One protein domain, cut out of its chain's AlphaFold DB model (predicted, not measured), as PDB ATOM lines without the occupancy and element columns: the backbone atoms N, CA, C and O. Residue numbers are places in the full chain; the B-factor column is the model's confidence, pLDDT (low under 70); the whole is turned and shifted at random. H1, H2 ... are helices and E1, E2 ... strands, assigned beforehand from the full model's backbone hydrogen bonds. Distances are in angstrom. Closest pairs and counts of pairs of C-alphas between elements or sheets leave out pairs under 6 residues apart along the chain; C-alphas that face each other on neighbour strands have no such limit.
ATOM      1  N   VAL A 313      47.229  -7.065  15.982       84.19
ATOM      2  CA  VAL A 313      47.603  -5.735  16.466       84.19
ATOM      3  C   VAL A 313      49.067  -5.487  16.109       84.19
ATOM      4  O   VAL A 313      49.889  -6.390  16.226       84.19
ATOM      5  N   LEU A 314      49.393  -4.273  15.670       90.75
ATOM      6  CA  LEU A 314      50.765  -3.837  15.426       90.75
ATOM      7  C   LEU A 314      51.120  -2.687  16.376       90.75
ATOM      8  O   LEU A 314      50.373  -1.711  16.469       90.75
ATOM      9  N   LEU A 315      52.250  -2.810  17.069       91.38
ATOM     10  CA  LEU A 315      52.783  -1.793  17.973       91.38
ATOM     11  C   LEU A 315      54.012  -1.165  17.323       91.38
ATOM     12  O   LEU A 315      55.020  -1.842  17.129       91.38
ATOM     13  N   ASP A 316      53.891   0.113  16.983       93.06
ATOM     14  CA  ASP A 316      54.806   0.870  16.137       93.06
ATOM     15  C   ASP A 316      55.017   0.256  14.741       93.06
ATOM     16  O   ASP A 316      54.706  -0.895  14.440       93.06
ATOM     17  N   CYS A 317      55.467   1.084  13.809       90.06
ATOM     18  CA  CYS A 317      55.651   0.710  12.416       90.06
ATOM     19  C   CYS A 317      56.791   1.522  11.798       90.06
ATOM     20  O   CYS A 317      56.579   2.401  10.959       90.06
ATOM     21  N   GLY A 318      58.018   1.219  12.218       87.81
ATOM     22  CA  GLY A 318      59.236   1.812  11.672       87.81
ATOM     23  C   GLY A 318      59.501   1.460  10.210       87.81
ATOM     24  O   GLY A 318      58.886   0.555   9.632       87.81
ATOM     25  N   GLU A 319      60.451   2.170   9.604       84.19
ATOM     26  CA  GLU A 319      60.918   1.910   8.239       84.19
ATOM     27  C   GLU A 319      61.318   0.433   8.046       84.19
ATOM     28  O   GLU A 319      62.052  -0.152   8.848       84.19
ATOM     29  N   GLY A 320      60.845  -0.186   6.962       80.00
ATOM     30  CA  GLY A 320      61.144  -1.576   6.633       80.00
ATOM     31  C   GLY A 320      60.254  -2.622   7.311       80.00
ATOM     32  O   GLY A 320      60.404  -3.798   6.979       80.00
ATOM     33  N   THR A 321      59.302  -2.241   8.177       84.75
ATOM     34  CA  THR A 321      58.363  -3.180   8.838       84.75
ATOM     35  C   THR A 321      57.657  -4.089   7.827       84.75
ATOM     36  O   THR A 321      57.700  -5.313   7.942       84.75
ATOM     37  N   LEU A 322      57.076  -3.512   6.766       85.25
ATOM     38  CA  LEU A 322      56.419  -4.289   5.710       85.25
ATOM     39  C   LEU A 322      57.395  -5.252   5.014       85.25
ATOM     40  O   LEU A 322      57.049  -6.396   4.731       85.25
ATOM     41  N   ASN A 323      58.624  -4.804   4.752       78.81
ATOM     42  CA  ASN A 323      59.636  -5.629   4.094       78.81
ATOM     43  C   ASN A 323      60.051  -6.817   4.969       78.81
ATOM     44  O   ASN A 323      60.274  -7.905   4.443       78.81
ATOM     45  N   GLN A 324      60.133  -6.631   6.288       77.69
ATOM     46  CA  GLN A 324      60.403  -7.720   7.228       77.69
ATOM     47  C   GLN A 324      59.253  -8.730   7.269       77.69
ATOM     48  O   GLN A 324      59.514  -9.928   7.161       77.69
ATOM     49  N   LEU A 325      57.995  -8.270   7.310       78.44
ATOM     50  CA  LEU A 325      56.824  -9.154   7.223       78.44
ATOM     51  C   LEU A 325      56.864 -10.012   5.954       78.44
ATOM     52  O   LEU A 325      56.742 -11.232   6.032       78.44
ATOM     53  N   ILE A 326      57.130  -9.397   4.798       77.81
ATOM     54  CA  ILE A 326      57.213 -10.108   3.513       77.81
ATOM     55  C   ILE A 326      58.334 -11.151   3.509       77.81
ATOM     56  O   ILE A 326      58.134 -12.245   2.980       77.81
ATOM     57  N   ARG A 327      59.502 -10.842   4.084       74.69
ATOM     58  CA  ARG A 327      60.629 -11.791   4.182       74.69
ATOM     59  C   ARG A 327      60.285 -12.984   5.067       74.69
ATOM     60  O   ARG A 327      60.584 -14.125   4.716       74.69
ATOM     61  N   PHE A 328      59.650 -12.710   6.200       72.00
ATOM     62  CA  PHE A 328      59.357 -13.705   7.218       72.00
ATOM     63  C   PHE A 328      58.169 -14.593   6.836       72.00
ATOM     64  O   PHE A 328      58.292 -15.815   6.802       72.00
ATOM     65  N   LEU A 329      57.036 -13.985   6.483       73.81
ATOM     66  CA  LEU A 329      55.774 -14.672   6.201       73.81
ATOM     67  C   LEU A 329      55.648 -15.114   4.735       73.81
ATOM     68  O   LEU A 329      54.903 -16.047   4.428       73.81
ATOM     69  N   GLY A 330      56.385 -14.475   3.827       75.31
ATOM     70  CA  GLY A 330      56.106 -14.533   2.396       75.31
ATOM     71  C   GLY A 330      54.989 -13.558   2.009       75.31
ATOM     72  O   GLY A 330      54.275 -13.022   2.861       75.31
ATOM     73  N   LYS A 331      54.836 -13.299   0.705       75.38
ATOM     74  CA  LYS A 331      53.888 -12.290   0.208       75.38
ATOM     75  C   LYS A 331      52.442 -12.641   0.557       75.38
ATOM     76  O   LYS A 331      51.747 -11.813   1.129       75.38
ATOM     77  N   ASP A 332      51.998 -13.846   0.213       80.06
ATOM     78  CA  ASP A 332      50.580 -14.209   0.312       80.06
ATOM     79  C   ASP A 332      50.110 -14.237   1.770       80.06
ATOM     80  O   ASP A 332      49.051 -13.692   2.093       80.06
ATOM     81  N   GLU A 333      50.950 -14.763   2.667       81.75
ATOM     82  CA  GLU A 333      50.680 -14.719   4.101       81.75
ATOM     83  C   GLU A 333      50.769 -13.289   4.644       81.75
ATOM     84  O   GLU A 333      49.894 -12.894   5.398       81.75
ATOM     85  N   THR A 334      51.717 -12.454   4.195       83.06
ATOM     86  CA  THR A 334      51.722 -11.026   4.573       83.06
ATOM     87  C   THR A 334      50.418 -10.345   4.173       83.06
ATOM     88  O   THR A 334      49.836  -9.614   4.970       83.06
ATOM     89  N   MET A 335      49.909 -10.600   2.966       85.31
ATOM     90  CA  MET A 335      48.623 -10.054   2.528       85.31
ATOM     91  C   MET A 335      47.475 -10.573   3.405       85.31
ATOM     92  O   MET A 335      46.570  -9.810   3.738       85.31
ATOM     93  N   SER A 336      47.524 -11.839   3.826       84.81
ATOM     94  CA  SER A 336      46.594 -12.417   4.806       84.81
ATOM     95  C   SER A 336      46.671 -11.699   6.159       84.81
ATOM     96  O   SER A 336      45.648 -11.242   6.669       84.81
ATOM     97  N   THR A 337      47.872 -11.498   6.701       85.62
ATOM     98  CA  THR A 337      48.124 -10.776   7.955       85.62
ATOM     99  C   THR A 337      47.651  -9.328   7.885       85.62
ATOM    100  O   THR A 337      46.953  -8.867   8.785       85.62
ATOM    101  N   LEU A 338      47.934  -8.611   6.793       88.12
ATOM    102  CA  LEU A 338      47.448  -7.243   6.581       88.12
ATOM    103  C   LEU A 338      45.915  -7.178   6.536       88.12
ATOM    104  O   LEU A 338      45.332  -6.184   6.977       88.12
ATOM    105  N   ARG A 339      45.250  -8.234   6.046       87.06
ATOM    106  CA  ARG A 339      43.786  -8.343   6.093       87.06
ATOM    107  C   ARG A 339      43.246  -8.631   7.497       87.06
ATOM    108  O   ARG A 339      42.144  -8.187   7.813       87.06
ATOM    109  N   LYS A 340      44.011  -9.333   8.335       86.25
ATOM    110  CA  LYS A 340      43.684  -9.618   9.745       86.25
ATOM    111  C   LYS A 340      44.022  -8.456  10.690       86.25
ATOM    112  O   LYS A 340      43.502  -8.416  11.804       86.25
ATOM    113  N   LEU A 341      44.860  -7.507  10.265       89.19
ATOM    114  CA  LEU A 341      45.248  -6.332  11.048       89.19
ATOM    115  C   LEU A 341      44.043  -5.420  11.324       89.19
ATOM    116  O   LEU A 341      43.460  -4.843  10.397       89.19
ATOM    117  N   LYS A 342      43.707  -5.275  12.612       87.88
ATOM    118  CA  LYS A 342      42.595  -4.443  13.100       87.88
ATOM    119  C   LYS A 342      43.054  -3.190  13.837       87.88
ATOM    120  O   LYS A 342      42.313  -2.213  13.835       87.88
ATOM    121  N   LEU A 343      44.245  -3.191  14.435       90.31
ATOM    122  CA  LEU A 343      44.745  -2.063  15.222       90.31
ATOM    123  C   LEU A 343      46.232  -1.821  14.973       90.31
ATOM    124  O   LEU A 343      47.025  -2.758  15.009       90.31
ATOM    125  N   VAL A 344      46.600  -0.560  14.767       95.06
ATOM    126  CA  VAL A 344      47.981  -0.078  14.865       95.06
ATOM    127  C   VAL A 344      48.043   0.929  16.007       95.06
ATOM    128  O   VAL A 344      47.234   1.855  16.047       95.06
ATOM    129  N   PHE A 345      48.989   0.768  16.921       95.19
ATOM    130  CA  PHE A 345      49.318   1.775  17.925       95.19
ATOM    131  C   PHE A 345      50.675   2.386  17.588       95.19
ATOM    132  O   PHE A 345      51.632   1.648  17.402       95.19
ATOM    133  N   ILE A 346      50.752   3.712  17.511       97.06
ATOM    134  CA  ILE A 346      52.004   4.462  17.389       97.06
ATOM    135  C   ILE A 346      52.270   5.149  18.726       97.06
ATOM    136  O   ILE A 346      51.424   5.903  19.213       97.06
ATOM    137  N   SER A 347      53.436   4.906  19.310       94.38
ATOM    138  CA  SER A 347      53.805   5.382  20.644       94.38
ATOM    139  C   SER A 347      54.105   6.882  20.671       94.38
ATOM    140  O   SER A 347      53.597   7.599  21.537       94.38
ATOM    141  N   HIS A 348      54.905   7.378  19.724       92.44
ATOM    142  CA  HIS A 348      55.341   8.776  19.663       92.44
ATOM    143  C   HIS A 348      55.857   9.169  18.264       92.44
ATOM    144  O   HIS A 348      55.690   8.443  17.285       92.44
ATOM    145  N   ARG A 349      56.433  10.374  18.150       90.31
ATOM    146  CA  ARG A 349      56.761  11.023  16.869       90.31
ATOM    147  C   ARG A 349      58.104  10.654  16.232       90.31
ATOM    148  O   ARG A 349      58.353  11.107  15.114       90.31
ATOM    149  N   HIS A 350      58.980   9.902  16.894       85.44
ATOM    150  CA  HIS A 350      60.273   9.557  16.298       85.44
ATOM    151  C   HIS A 350      60.109   8.668  15.057       85.44
ATOM    152  O   HIS A 350      59.210   7.831  14.979       85.44
ATOM    153  N   GLN A 351      60.962   8.895  14.057       83.00
ATOM    154  CA  GLN A 351      60.825   8.326  12.712       83.00
ATOM    155  C   GLN A 351      60.824   6.789  12.702       83.00
ATOM    156  O   GLN A 351      60.062   6.151  11.971       83.00
ATOM    157  N   ASP A 352      61.654   6.190  13.546       81.06
ATOM    158  CA  ASP A 352      61.807   4.748  13.718       81.06
ATOM    159  C   ASP A 352      60.549   4.053  14.260       81.06
ATOM    160  O   ASP A 352      60.463   2.831  14.179       81.06
ATOM    161  N   HIS A 353      59.530   4.809  14.687       85.81
ATOM    162  CA  HIS A 353      58.264   4.268  15.182       85.81
ATOM    163  C   HIS A 353      57.092   4.371  14.198       85.81
ATOM    164  O   HIS A 353      56.087   3.698  14.410       85.81
ATOM    165  N   HIS A 354      57.151   5.173  13.127       90.62
ATOM    166  CA  HIS A 354      55.953   5.398  12.290       90.62
ATOM    167  C   HIS A 354      56.182   5.512  10.785       90.62
ATOM    168  O   HIS A 354      55.213   5.386  10.036       90.62
ATOM    169  N   ILE A 355      57.413   5.704  10.306       86.56
ATOM    170  CA  ILE A 355      57.651   5.954   8.875       86.56
ATOM    171  C   ILE A 355      57.161   4.800   7.991       86.56
ATOM    172  O   ILE A 355      56.571   5.036   6.936       86.56
ATOM    173  N   GLY A 356      57.302   3.554   8.440       88.19
ATOM    174  CA  GLY A 356      56.819   2.379   7.709       88.19
ATOM    175  C   GLY A 356      55.295   2.257   7.645       88.19
ATOM    176  O   GLY A 356      54.789   1.466   6.843       88.19
ATOM    177  N   LEU A 357      54.542   3.037   8.434       91.75
ATOM    178  CA  LEU A 357      53.075   3.031   8.410       91.75
ATOM    179  C   LEU A 357      52.555   3.346   7.004       91.75
ATOM    180  O   LEU A 357      51.592   2.739   6.547       91.75
ATOM    181  N   ILE A 358      53.227   4.240   6.278       90.94
ATOM    182  CA  ILE A 358      52.828   4.638   4.925       90.94
ATOM    183  C   ILE A 358      52.902   3.461   3.942       90.94
ATOM    184  O   ILE A 358      51.953   3.229   3.183       90.94
ATOM    185  N   ALA A 359      53.990   2.682   3.969       87.88
ATOM    186  CA  ALA A 359      54.105   1.452   3.182       87.88
ATOM    187  C   ALA A 359      53.023   0.442   3.564       87.88
ATOM    188  O   ALA A 359      52.374  -0.125   2.682       87.88
ATOM    189  N   LEU A 360      52.806   0.244   4.866       90.44
ATOM    190  CA  LEU A 360      51.829  -0.704   5.386       90.44
ATOM    191  C   LEU A 360      50.404  -0.367   4.928       90.44
ATOM    192  O   LEU A 360      49.696  -1.253   4.449       90.44
ATOM    193  N   LEU A 361      49.987   0.901   5.011       92.38
ATOM    194  CA  LEU A 361      48.655   1.338   4.575       92.38
ATOM    195  C   LEU A 361      48.468   1.182   3.062       92.38
ATOM    196  O   LEU A 361      47.425   0.698   2.614       92.38
ATOM    197  N   ASN A 362      49.488   1.537   2.277       88.31
ATOM    198  CA  ASN A 362      49.469   1.368   0.824       88.31
ATOM    199  C   ASN A 362      49.346  -0.107   0.419       88.31
ATOM    200  O   ASN A 362      48.577  -0.437  -0.486       88.31
ATOM    201  N   GLU A 363      50.082  -1.008   1.072       87.25
ATOM    202  CA  GLU A 363      50.029  -2.433   0.742       87.25
ATOM    203  C   GLU A 363      48.746  -3.092   1.261       87.25
ATOM    204  O   GLU A 363      48.130  -3.887   0.550       87.25
ATOM    205  N   ARG A 364      48.253  -2.679   2.435       89.31
ATOM    206  CA  ARG A 364      46.958  -3.131   2.959       89.31
ATOM    207  C   ARG A 364      45.814  -2.772   2.011       89.31
ATOM    208  O   ARG A 364      44.962  -3.619   1.755       89.31
ATOM    209  N   LYS A 365      45.801  -1.561   1.442       88.38
ATOM    210  CA  LYS A 365      44.801  -1.167   0.433       88.38
ATOM    211  C   LYS A 365      44.767  -2.153  -0.739       88.38
ATOM    212  O   LYS A 365      43.692  -2.596  -1.136       88.38
ATOM    213  N   LYS A 366      45.932  -2.553  -1.258       85.88
ATOM    214  CA  LYS A 366      46.020  -3.554  -2.335       85.88
ATOM    215  C   LYS A 366      45.519  -4.924  -1.902       85.88
ATOM    216  O   LYS A 366      44.759  -5.537  -2.644       85.88
ATOM    217  N   ALA A 367      45.863  -5.357  -0.688       85.38
ATOM    218  CA  ALA A 367      45.414  -6.637  -0.141       85.38
ATOM    219  C   ALA A 367      43.885  -6.777  -0.100       85.38
ATOM    220  O   ALA A 367      43.372  -7.896  -0.135       85.38
ATOM    221  N   PHE A 368      43.173  -5.648  -0.046       84.75
ATOM    222  CA  PHE A 368      41.716  -5.577  -0.051       84.75
ATOM    223  C   PHE A 368      41.081  -5.258  -1.405       84.75
ATOM    224  O   PHE A 368      39.915  -5.598  -1.604       84.75
ATOM    225  N   MET A 369      41.815  -4.658  -2.350       78.19
ATOM    226  CA  MET A 369      41.362  -4.576  -3.746       78.19
ATOM    227  C   MET A 369      41.158  -5.976  -4.345       78.19
ATOM    228  O   MET A 369      40.241  -6.167  -5.133       78.19
ATOM    229  N   GLU A 370      41.942  -6.961  -3.901       68.69
ATOM    230  CA  GLU A 370      41.844  -8.362  -4.331       68.69
ATOM    231  C   GLU A 370      40.721  -9.158  -3.626       68.69
ATOM    232  O   GLU A 370      40.305 -10.196  -4.129       68.69
ATOM    233  N   ALA A 371      40.218  -8.697  -2.468       69.62
ATOM    234  CA  ALA A 371      39.344  -9.481  -1.574       69.62
ATOM    235  C   ALA A 371      37.919  -8.912  -1.374       69.62
ATOM    236  O   ALA A 371      37.089  -9.538  -0.715       69.62
ATOM    237  N   GLY A 372      37.618  -7.717  -1.897       67.31
ATOM    238  CA  GLY A 372      36.272  -7.121  -1.929       67.31
ATOM    239  C   GLY A 372      35.758  -6.512  -0.613       67.31
ATOM    240  O   GLY A 372      35.249  -5.394  -0.628       67.31
ATOM    241  N   ARG A 373      35.906  -7.180   0.542       72.56
ATOM    242  CA  ARG A 373      35.435  -6.659   1.846       72.56
ATOM    243  C   ARG A 373      36.549  -5.956   2.612       72.56
ATOM    244  O   ARG A 373      37.516  -6.608   2.977       72.56
ATOM    245  N   ARG A 374      36.373  -4.671   2.945       80.00
ATOM    246  CA  ARG A 374      37.381  -3.853   3.643       80.00
ATOM    247  C   ARG A 374      36.941  -3.529   5.078       80.00
ATOM    248  O   ARG A 374      36.102  -2.661   5.271       80.00
ATOM    249  N   PRO A 375      37.422  -4.249   6.104       84.88
ATOM    250  CA  PRO A 375      37.159  -3.893   7.489       84.88
ATOM    251  C   PRO A 375      37.984  -2.666   7.895       84.88
ATOM    252  O   PRO A 375      39.115  -2.484   7.421       84.88
ATOM    253  N   ILE A 376      37.423  -1.885   8.824       90.12
ATOM    254  CA  ILE A 376      38.077  -0.721   9.428       90.12
ATOM    255  C   ILE A 376      39.391  -1.138  10.098       90.12
ATOM    256  O   ILE A 376      39.417  -2.077  10.896       90.12
ATOM    257  N   LEU A 377      40.461  -0.407   9.792       92.88
ATOM    258  CA  LEU A 377      41.706  -0.393  10.548       92.88
ATOM    259  C   LEU A 377      41.672   0.767  11.547       92.88
ATOM    260  O   LEU A 377      41.554   1.926  11.150       92.88
ATOM    261  N   TYR A 378      41.805   0.468  12.834       93.81
ATOM    262  CA  TYR A 378      41.937   1.484  13.874       93.81
ATOM    263  C   TYR A 378      43.407   1.871  14.030       93.81
ATOM    264  O   TYR A 378      44.268   0.999  14.130       93.81
ATOM    265  N   ILE A 379      43.706   3.168  14.056       96.38
ATOM    266  CA  ILE A 379      45.068   3.668  14.263       96.38
ATOM    267  C   ILE A 379      45.059   4.617  15.450       96.38
ATOM    268  O   ILE A 379      44.494   5.709  15.378       96.38
ATOM    269  N   LEU A 380      45.680   4.188  16.545       95.88
ATOM    270  CA  LEU A 380      45.872   4.996  17.742       95.88
ATOM    271  C   LEU A 380      47.234   5.670  17.613       95.88
ATOM    272  O   LEU A 380      48.255   4.986  17.582       95.88
ATOM    273  N   ALA A 381      47.264   6.988  17.459       97.00
ATOM    274  CA  ALA A 381      48.516   7.696  17.220       97.00
ATOM    275  C   ALA A 381      48.508   9.106  17.827       97.00
ATOM    276  O   ALA A 381      47.437   9.678  18.063       97.00
ATOM    277  N   PRO A 382      49.689   9.715  18.048       95.88
ATOM    278  CA  PRO A 382      49.787  11.132  18.362       95.88
ATOM    279  C   PRO A 382      49.168  11.992  17.254       95.88
ATOM    280  O   PRO A 382      49.235  11.666  16.065       95.88
ATOM    281  N   GLN A 383      48.599  13.134  17.641       93.94
ATOM    282  CA  GLN A 383      47.908  14.048  16.730       93.94
ATOM    283  C   GLN A 383      48.788  14.523  15.556       93.94
ATOM    284  O   GLN A 383      48.277  14.788  14.464       93.94
ATOM    285  N   GLU A 384      50.094  14.632  15.772       92.88
ATOM    286  CA  GLU A 384      51.125  14.969  14.791       92.88
ATOM    287  C   GLU A 384      51.203  13.937  13.670       92.88
ATOM    288  O   GLU A 384      51.180  14.311  12.499       92.88
ATOM    289  N   ILE A 385      51.222  12.649  14.025       94.12
ATOM    290  CA  ILE A 385      51.283  11.539  13.070       94.12
ATOM    291  C   ILE A 385      49.989  11.469  12.268       94.12
ATOM    292  O   ILE A 385      50.030  11.379  11.044       94.12
ATOM    293  N   ILE A 386      48.838  11.628  12.930       94.94
ATOM    294  CA  ILE A 386      47.534  11.690  12.253       94.94
ATOM    295  C   ILE A 386      47.519  12.833  11.226       94.94
ATOM    296  O   ILE A 386      47.144  12.640  10.071       94.94
ATOM    297  N   ARG A 387      47.968  14.035  11.620       93.12
ATOM    298  CA  ARG A 387      48.061  15.194  10.714       93.12
ATOM    299  C   ARG A 387      49.024  14.939   9.561       93.12
ATOM    300  O   ARG A 387      48.721  15.350   8.445       93.12
ATOM    301  N   PHE A 388      50.161  14.302   9.822       91.56
ATOM    302  CA  PHE A 388      51.154  13.979   8.804       91.56
ATOM    303  C   PHE A 388      50.601  13.001   7.761       91.56
ATOM    304  O   PHE A 388      50.598  13.327   6.575       91.56
ATOM    305  N   VAL A 389      50.034  11.866   8.185       92.31
ATOM    306  CA  VAL A 389      49.444  10.875   7.267       92.31
ATOM    307  C   VAL A 389      48.289  11.485   6.462       92.31
ATOM    308  O   VAL A 389      48.214  11.294   5.249       92.31
ATOM    309  N   ASN A 390      47.426  12.282   7.104       91.56
ATOM    310  CA  ASN A 390      46.337  12.978   6.414       91.56
ATOM    311  C   ASN A 390      46.852  13.978   5.379       91.56
ATOM    312  O   ASN A 390      46.288  14.072   4.291       91.56
ATOM    313  N   LYS A 391      47.923  14.717   5.689       88.94
ATOM    314  CA  LYS A 391      48.544  15.623   4.721       88.94
ATOM    315  C   LYS A 391      49.053  14.846   3.528       88.94
ATOM    316  O   LYS A 391      48.668  15.192   2.425       88.94
ATOM    317  N   LEU A 392      49.783  13.752   3.729       86.81
ATOM    318  CA  LEU A 392      50.340  12.926   2.655       86.81
ATOM    319  C   LEU A 392      49.316  12.374   1.637       86.81
ATOM    320  O   LEU A 392      49.718  11.935   0.561       86.81
ATOM    321  N   SER A 393      48.014  12.438   1.927       83.50
ATOM    322  CA  SER A 393      46.927  12.072   1.004       83.50
ATOM    323  C   SER A 393      46.967  12.778  -0.357       83.50
ATOM    324  O   SER A 393      46.462  12.235  -1.335       83.50
ATOM    325  N   HIS A 394      47.574  13.968  -0.440       79.44
ATOM    326  CA  HIS A 394      47.707  14.692  -1.708       79.44
ATOM    327  C   HIS A 394      48.709  14.036  -2.674       79.44
ATOM    328  O   HIS A 394      48.602  14.254  -3.876       79.44
ATOM    329  N   ASN A 395      49.653  13.240  -2.158       76.75
ATOM    330  CA  ASN A 395      50.678  12.545  -2.944       76.75
ATOM    331  C   ASN A 395      50.481  11.021  -2.962       76.75
ATOM    332  O   ASN A 395      50.899  10.353  -3.907       76.75
ATOM    333  N   PHE A 396      49.859  10.447  -1.927       83.44
ATOM    334  CA  PHE A 396      49.700   9.001  -1.782       83.44
ATOM    335  C   PHE A 396      48.236   8.600  -1.593       83.44
ATOM    336  O   PHE A 396      47.481   9.198  -0.830       83.44
ATOM    337  N   SER A 397      47.842   7.525  -2.275       82.75
ATOM    338  CA  SER A 397      46.457   7.061  -2.308       82.75
ATOM    339  C   SER A 397      46.156   6.061  -1.186       82.75
ATOM    340  O   SER A 397      46.205   4.847  -1.397       82.75
ATOM    341  N   PHE A 398      45.782   6.558  -0.009       85.19
ATOM    342  CA  PHE A 398      45.339   5.722   1.116       85.19
ATOM    343  C   PHE A 398      43.858   5.311   1.006       85.19
ATOM    344  O   PHE A 398      43.143   5.733   0.096       85.19
ATOM    345  N   ASP A 399      43.408   4.424   1.895       86.88
ATOM    346  CA  ASP A 399      42.013   3.968   2.007       86.88
ATOM    347  C   ASP A 399      41.371   4.572   3.266       86.88
ATOM    348  O   ASP A 399      41.078   3.870   4.231       86.88
ATOM    349  N   PHE A 400      41.240   5.905   3.296       89.62
ATOM    350  CA  PHE A 400      40.748   6.625   4.479       89.62
ATOM    351  C   PHE A 400      39.312   6.261   4.863       89.62
ATOM    352  O   PHE A 400      38.961   6.370   6.031       89.62
ATOM    353  N   GLU A 401      38.500   5.778   3.921       88.88
ATOM    354  CA  GLU A 401      37.154   5.267   4.211       88.88
ATOM    355  C   GLU A 401      37.192   4.088   5.192       88.88
ATOM    356  O   GLU A 401      36.273   3.904   5.989       88.88
ATOM    357  N   ASN A 402      38.279   3.314   5.160       90.50
ATOM    358  CA  ASN A 402      38.466   2.120   5.975       90.50
ATOM    359  C   ASN A 402      39.587   2.274   7.010       90.50
ATOM    360  O   ASN A 402      40.098   1.274   7.523       90.50
ATOM    361  N   ILE A 403      39.968   3.510   7.339       93.62
ATOM    362  CA  ILE A 403      40.953   3.830   8.374       93.62
ATOM    363  C   ILE A 403      40.324   4.806   9.363       93.62
ATOM    364  O   ILE A 403      39.846   5.871   8.984       93.62
ATOM    365  N   LEU A 404      40.369   4.467  10.650       94.50
ATOM    366  CA  LEU A 404      39.871   5.324  11.716       94.50
ATOM    367  C   LEU A 404      41.001   5.715  12.662       94.50
ATOM    368  O   LEU A 404      41.455   4.910  13.476       94.50
ATOM    369  N   PHE A 405      41.426   6.972  12.562       95.44
ATOM    370  CA  PHE A 405      42.403   7.545  13.478       95.44
ATOM    371  C   PHE A 405      41.752   7.935  14.802       95.44
ATOM    372  O   PHE A 405      40.689   8.557  14.829       95.44
ATOM    373  N   ILE A 406      42.420   7.605  15.904       94.44
ATOM    374  CA  ILE A 406      42.038   8.008  17.253       94.44
ATOM    375  C   ILE A 406      43.274   8.615  17.915       94.44
ATOM    376  O   ILE A 406      44.345   8.011  17.941       94.44
ATOM    377  N   ASN A 407      43.134   9.834  18.423       94.75
ATOM    378  CA  ASN A 407      44.230  10.556  19.055       94.75
ATOM    379  C   ASN A 407      44.561   9.949  20.428       94.75
ATOM    380  O   ASN A 407      43.698   9.874  21.310       94.75
ATOM    381  N   ASN A 408      45.825   9.576  20.627       95.12
ATOM    382  CA  ASN A 408      46.306   9.003  21.887       95.12
ATOM    383  C   ASN A 408      46.092   9.932  23.089       95.12
ATOM    384  O   ASN A 408      45.823   9.453  24.188       95.12
ATOM    385  N   TYR A 409      46.152  11.251  22.885       92.81
ATOM    386  CA  TYR A 409      45.918  12.225  23.953       92.81
ATOM    387  C   TYR A 409      44.472  12.195  24.468       92.81
ATOM    388  O   TYR A 409      44.227  12.304  25.667       92.81
ATOM    389  N   ASP A 410      43.500  12.019  23.571       91.19
ATOM    390  CA  ASP A 410      42.089  11.964  23.961       91.19
ATOM    391  C   ASP A 410      41.767  10.648  24.684       91.19
ATOM    392  O   ASP A 410      40.989  10.637  25.643       91.19
ATOM    393  N   LEU A 411      42.429   9.555  24.284       89.56
ATOM    394  CA  LEU A 411      42.366   8.274  24.989       89.56
ATOM    395  C   LEU A 411      43.008   8.344  26.380       89.56
ATOM    396  O   LEU A 411      42.427   7.822  27.333       89.56
ATOM    397  N   SER A 412      44.151   9.021  26.534       89.44
ATOM    398  CA  SER A 412      44.824   9.119  27.838       89.44
ATOM    399  C   SER A 412      44.050   9.959  28.855       89.44
ATOM    400  O   SER A 412      44.118   9.699  30.057       89.44
ATOM    401  N   LYS A 413      43.212  10.892  28.392       85.62
ATOM    402  CA  LYS A 413      42.258  11.639  29.232       85.62
ATOM    403  C   LYS A 413      41.005  10.858  29.641       85.62
ATOM    404  O   LYS A 413      40.119  11.434  30.266       85.62
ATOM    405  N   LYS A 414      40.920   9.565  29.315       71.38
ATOM    406  CA  LYS A 414      39.775   8.685  29.602       71.38
ATOM    407  C   LYS A 414      38.443   9.141  28.988       71.38
ATOM    408  O   LYS A 414      37.380   8.752  29.467       71.38
ATOM    409  N   ASN A 415      38.465   9.890  27.882       68.50
ATOM    410  CA  ASN A 415      37.259  10.292  27.142       68.50
ATOM    411  C   ASN A 415      36.710   9.154  26.249       68.50
ATOM    412  O   ASN A 415      36.380   9.364  25.083       68.50
ATOM    413  N   PHE A 416      36.621   7.929  26.777       68.31
ATOM    414  CA  PHE A 416      36.316   6.719  26.001       68.31
ATOM    415  C   PHE A 416      34.912   6.720  25.385       68.31
ATOM    416  O   PHE A 416      34.749   6.279  24.250       68.31
ATOM    417  N   GLU A 417      33.914   7.248  26.097       64.75
ATOM    418  CA  GLU A 417      32.506   7.203  25.672       64.75
ATOM    419  C   GLU A 417      32.231   7.997  24.388       64.75
ATOM    420  O   GLU A 417      31.321   7.669  23.631       64.75
ATOM    421  N   LYS A 418      33.044   9.022  24.109       68.94
ATOM    422  CA  LYS A 418      32.909   9.867  22.913       68.94
ATOM    423  C   LYS A 418      33.732   9.366  21.728       68.94
ATOM    424  O   LYS A 418      33.595   9.896  20.627       68.94
ATOM    425  N   LEU A 419      34.591   8.367  21.933       78.75
ATOM    426  CA  LEU A 419      35.514   7.878  20.918       78.75
ATOM    427  C   LEU A 419      35.021   6.551  20.317       78.75
ATOM    428  O   LEU A 419      34.486   5.684  21.015       78.75
ATOM    429  N   PRO A 420      35.255   6.312  19.017       83.69
ATOM    430  CA  PRO A 420      34.842   5.075  18.355       83.69
ATOM    431  C   PRO A 420      35.689   3.843  18.743       83.69
ATOM    432  O   PRO A 420      35.575   2.791  18.112       83.69
ATOM    433  N   ILE A 421      36.517   3.950  19.789       85.44
ATOM    434  CA  ILE A 421      37.401   2.895  20.301       85.44
ATOM    435  C   ILE A 421      36.632   1.652  20.768       85.44
ATOM    436  O   ILE A 421      37.120   0.538  20.608       85.44
ATOM    437  N   HIS A 422      35.394   1.810  21.245       85.31
ATOM    438  CA  HIS A 422      34.522   0.693  21.633       85.31
ATOM    439  C   HIS A 422      34.302  -0.314  20.488       85.31
ATOM    440  O   HIS A 422      34.185  -1.518  20.725       85.31
ATOM    441  N   LYS A 423      34.291   0.155  19.231       85.25
ATOM    442  CA  LYS A 423      34.189  -0.722  18.057       85.25
ATOM    443  C   LYS A 423      35.468  -1.540  17.863       85.25
ATOM    444  O   LYS A 423      35.373  -2.730  17.575       85.25
ATOM    445  N   ALA A 424      36.635  -0.928  18.086       81.56
ATOM    446  CA  ALA A 424      37.927  -1.611  18.053       81.56
ATOM    447  C   ALA A 424      37.997  -2.694  19.137       81.56
ATOM    448  O   ALA A 424      38.242  -3.853  18.808       81.56
ATOM    449  N   ILE A 425      37.664  -2.333  20.385       84.06
ATOM    450  CA  ILE A 425      37.602  -3.230  21.552       84.06
ATOM    451  C   ILE A 425      36.733  -4.452  21.246       84.06
ATOM    452  O   ILE A 425      37.195  -5.586  21.339       84.06
ATOM    453  N   LYS A 426      35.498  -4.227  20.775       84.81
ATOM    454  CA  LYS A 426      34.584  -5.311  20.398       84.81
ATOM    455  C   LYS A 426      35.154  -6.179  19.276       84.81
ATOM    456  O   LYS A 426      35.040  -7.398  19.336       84.81
ATOM    457  N   SER A 427      35.744  -5.563  18.250       81.81
ATOM    458  CA  SER A 427      36.274  -6.286  17.090       81.81
ATOM    459  C   SER A 427      37.491  -7.152  17.419       81.81
ATOM    460  O   SER A 427      37.686  -8.167  16.758       81.81
ATOM    461  N   LEU A 428      38.287  -6.752  18.410       79.81
ATOM    462  CA  LEU A 428      39.492  -7.441  18.875       79.81
ATOM    463  C   LEU A 428      39.238  -8.347  20.087       79.81
ATOM    464  O   LEU A 428      40.188  -8.888  20.628       79.81
ATOM    465  N   GLN A 429      37.983  -8.483  20.531       83.12
ATOM    466  CA  GLN A 429      37.631  -9.233  21.743       83.12
ATOM    467  C   GLN A 429      38.379  -8.754  23.001       83.12
ATOM    468  O   GLN A 429      38.582  -9.503  23.950       83.12
ATOM    469  N   LEU A 430      38.727  -7.466  23.040       81.44
ATOM    470  CA  LEU A 430      39.327  -6.847  24.214       81.44
ATOM    471  C   LEU A 430      38.250  -6.547  25.262       81.44
ATOM    472  O   LEU A 430      37.091  -6.269  24.939       81.44
ATOM    473  N   GLU A 431      38.651  -6.596  26.522       83.50
ATOM    474  CA  GLU A 431      37.929  -6.031  27.655       83.50
ATOM    475  C   GLU A 431      38.196  -4.525  27.743       83.50
ATOM    476  O   GLU A 431      37.265  -3.727  27.852       83.50
ATOM    477  N   GLN A 432      39.466  -4.123  27.623       84.44
ATOM    478  CA  GLN A 432      39.881  -2.738  27.820       84.44
ATOM    479  C   GLN A 432      41.068  -2.351  26.931       84.44
ATOM    480  O   GLN A 432      41.928  -3.165  26.601       84.44
ATOM    481  N   VAL A 433      41.123  -1.067  26.570       87.12
ATOM    482  CA  VAL A 433      42.305  -0.404  26.006       87.12
ATOM    483  C   VAL A 433      42.610   0.805  26.878       87.12
ATOM    484  O   VAL A 433      41.776   1.701  26.997       87.12
ATOM    485  N   THR A 434      43.797   0.843  27.473       89.38
ATOM    486  CA  THR A 434      44.265   1.953  28.307       89.38
ATOM    487  C   THR A 434      45.473   2.595  27.648       89.38
ATOM    488  O   THR A 434      46.440   1.911  27.336       89.38
ATOM    489  N   VAL A 435      45.433   3.913  27.452       92.31
ATOM    490  CA  VAL A 435      46.567   4.694  26.945       92.31
ATOM    491  C   VAL A 435      47.042   5.631  28.050       92.31
ATOM    492  O   VAL A 435      46.224   6.270  28.708       92.31
ATOM    493  N   VAL A 436      48.352   5.714  28.268       92.81
ATOM    494  CA  VAL A 436      48.964   6.555  29.310       92.81
ATOM    495  C   VAL A 436      50.098   7.384  28.732       92.81
ATOM    496  O   VAL A 436      50.717   6.983  27.753       92.81
ATOM    497  N   ASN A 437      50.386   8.535  29.338       93.88
ATOM    498  CA  ASN A 437      51.562   9.322  28.970       93.88
ATOM    499  C   ASN A 437      52.832   8.646  29.503       93.88
ATOM    500  O   ASN A 437      52.835   8.127  30.620       93.88
ATOM    501  N   VAL A 438      53.909   8.701  28.724       93.81
ATOM    502  CA  VAL A 438      55.217   8.133  29.073       93.81
ATOM    503  C   VAL A 438      56.260   9.257  29.134       93.81
ATOM    504  O   VAL A 438      56.323  10.058  28.201       93.81
ATOM    505  N   PRO A 439      57.092   9.342  30.192       91.62
ATOM    506  CA  PRO A 439      58.177  10.322  30.268       91.62
ATOM    507  C   PRO A 439      59.288   9.992  29.259       91.62
ATOM    508  O   PRO A 439      60.147   9.155  29.520       91.62
ATOM    509  N   HIS A 440      59.258  10.634  28.092       89.06
ATOM    510  CA  HIS A 440      60.292  10.503  27.062       89.06
ATOM    511  C   HIS A 440      60.413  11.799  26.248       89.06
ATOM    512  O   HIS A 440      61.338  12.580  26.445       89.06
ATOM    513  N   LEU A 441      59.418  12.066  25.406       85.50
ATOM    514  CA  LEU A 441      59.200  13.329  24.703       85.50
ATOM    515  C   LEU A 441      57.777  13.821  24.968       85.50
ATOM    516  O   LEU A 441      56.915  13.030  25.368       85.50
ATOM    517  N   ASP A 442      57.500  15.097  24.678       86.31
ATOM    518  CA  ASP A 442      56.116  15.574  24.672       86.31
ATOM    519  C   ASP A 442      55.254  14.693  23.752       86.31
ATOM    520  O   ASP A 442      55.676  14.306  22.658       86.31
ATOM    521  N   ARG A 443      54.051  14.351  24.226       90.81
ATOM    522  CA  ARG A 443      53.099  13.454  23.541       90.81
ATOM    523  C   ARG A 443      53.677  12.073  23.204       90.81
ATOM    524  O   ARG A 443      53.431  11.534  22.124       90.81
ATOM    525  N   SER A 444      54.406  11.493  24.155       93.88
ATOM    526  CA  SER A 444      54.765  10.071  24.150       93.88
ATOM    527  C   SER A 444      53.765   9.261  24.963       93.88
ATOM    528  O   SER A 444      53.378   9.668  26.062       93.88
ATOM    529  N   PHE A 445      53.356   8.111  24.432       96.25
ATOM    530  CA  PHE A 445      52.303   7.296  25.023       96.25
ATOM    531  C   PHE A 445      52.683   5.818  25.103       96.25
ATOM    532  O   PHE A 445      53.388   5.293  24.244       96.25
ATOM    533  N   GLY A 446      52.148   5.140  26.114       92.19
ATOM    534  CA  GLY A 446      52.123   3.687  26.235       92.19
ATOM    535  C   GLY A 446      50.691   3.174  26.117       92.19
ATOM    536  O   GLY A 446      49.744   3.911  26.404       92.19
ATOM    537  N   VAL A 447      50.532   1.916  25.709       89.75
ATOM    538  CA  VAL A 447      49.231   1.246  25.613       89.75
ATOM    539  C   VAL A 447      49.237  -0.055  26.405       89.75
ATOM    540  O   VAL A 447      50.199  -0.815  26.354       89.75
ATOM    541  N   ALA A 448      48.143  -0.312  27.113       87.44
ATOM    542  CA  ALA A 448      47.807  -1.609  27.675       87.44
ATOM    543  C   ALA A 448      46.507  -2.094  27.026       87.44
ATOM    544  O   ALA A 448      45.499  -1.382  27.018       87.44
ATOM    545  N   LEU A 449      46.552  -3.292  26.455       83.06
ATOM    546  CA  LEU A 449      45.398  -3.991  25.902       83.06
ATOM    547  C   LEU A 449      45.053  -5.098  26.895       83.06
ATOM    548  O   LEU A 449      45.952  -5.813  27.316       83.06
ATOM    549  N   THR A 450      43.789  -5.230  27.277       80.25
ATOM    550  CA  THR A 450      43.323  -6.316  28.148       80.25
ATOM    551  C   THR A 450      42.405  -7.196  27.319       80.25
ATOM    552  O   THR A 450      41.359  -6.722  26.876       80.25
ATOM    553  N   HIS A 451      42.795  -8.442  27.058       79.38
ATOM    554  CA  HIS A 451      41.934  -9.411  26.381       79.38
ATOM    555  C   HIS A 451      40.929 -10.009  27.367       79.38
ATOM    556  O   HIS A 451      41.266 -10.206  28.533       79.38
ATOM    557  N   LYS A 452      39.717 -10.337  26.904       74.12
ATOM    558  CA  LYS A 452      38.656 -10.900  27.764       74.12
ATOM    559  C   LYS A 452      39.059 -12.190  28.481       74.12
ATOM    560  O   LYS A 452      38.598 -12.438  29.586       74.12
TER     561      LYS A 452
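What this domain is: This is residues 313 to 452 of the 456 residues of the protein "Zinc phosphodiesterase ELAC protein 2" of Armadillidium vulgare (UniProt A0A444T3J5). A small parallel sheet of four strands, E1 to E4, runs through the middle, with H4 over one face and H6 over the opposite face. H1, H2 and H3 cluster on the side of H4, while the long hairpin E5 and E6 stands on the side of H6, meeting that helix and the short H5. The printed part has 140 residues with six named helices and six named strands, in the order E1 H1 H2 E2 H3 E3 H4 E4 H5 H6 E5 E6. The larger sheet has the order E1, E2, E3, E4, and E5 and E6 make an antiparallel sheet of two; the class is mixed, helices and strands. The whole is compact, with a radius of gyration of the C-alphas of 14.7 A, and rounded, spanning 39 by 32 by 30 A.

How they stand to each other: E1, residues 313 to 315, is an edge strand and the parallel neighbour of E2, residues 341 to 345, with N 314 and O 343 2.9 A apart, within hydrogen-bond range. Between them come H1, residues 321 to 329, which is not on the sheet, and H2, residues 331 to 340, which only grazes it with residues 335 to 340. H3, residues 357 to 369, also only grazes the sheet, with residues 357 to 364. H2 and H3 touch, about perpendicular at 87 degrees, the closest C-alphas being those of Met 335 and Ala 367, 5.4 A apart. H1 and H3 only just touch, and only at their ends, with 3 pairs of C-alphas within 8 A, the closest those of Leu 322 and Leu 360 at 5.8 A. E3, residues 377 to 381, is parallel to E2 at 5 degrees, with N 380 and O 344 2.8 A apart. H4, residues 383 to 392, lies over E3 and E4, residues 403 to 407, at a height over the sheet of 10.2 A, and only just stands up from it, rising 41 degrees. E4, the other edge strand, is parallel to E3, with N 404 and O 377 2.8 A apart. E1, H1, H2, E2, then E2, H3, E3, then E3, H4, E4 are strand-helix-strand units, two parallel neighbour strands joined through helices, each with a right-handed crossover. H5, residues 408 to 412, only grazes the sheet with residues 408 to 411. H6, residues 421 to 427, is on the opposite face from H4, at a height of 9.4 A, over E3 and only just over E2, with 3 of its 7 C-alphas on E2. E5, residues 430 to 437, and E6, residues 445 to 451, form a hairpin, antiparallel at 166 degrees, with N 434 and O 448 2.8 A apart. The closest C-alphas of H5 and E5 are those of Ser 412 and Val 435, 4.8 A apart; those of H6 and E5 are Ile 425 and Gln 432, 6.7 A apart. In all six helices every O i to N i+4 pair is within hydrogen-bond range.

Where its parts are: E1 begins at C-alpha 313, (47.603, -5.735, 16.466), and is 6.7 A long. H1 measures 12.1 A, H2 14.2 A and E2 11.4 A. H3, the longest helix, runs 18.5 A from C-alpha 357 at (53.075, 3.031, 8.410). E3 measures 12.5 A, H4 14.3 A, E4 13.0 A, H5 6.1 A and H6 9.8 A. E5 spans 20.8 A and E6 19.7 A, ending at C-alpha 451, (41.934, -9.411, 26.381).

The domain as a whole: The two C-alphas farthest apart are those of Gly 372 and Pro 439, at 42.7 A. The printed part has no cut. The link from E2 to H3, 11 residues, is long. The mean pLDDT of the printed part is 86.1, and residues 370 to 372 and 415 to 418 are under 70.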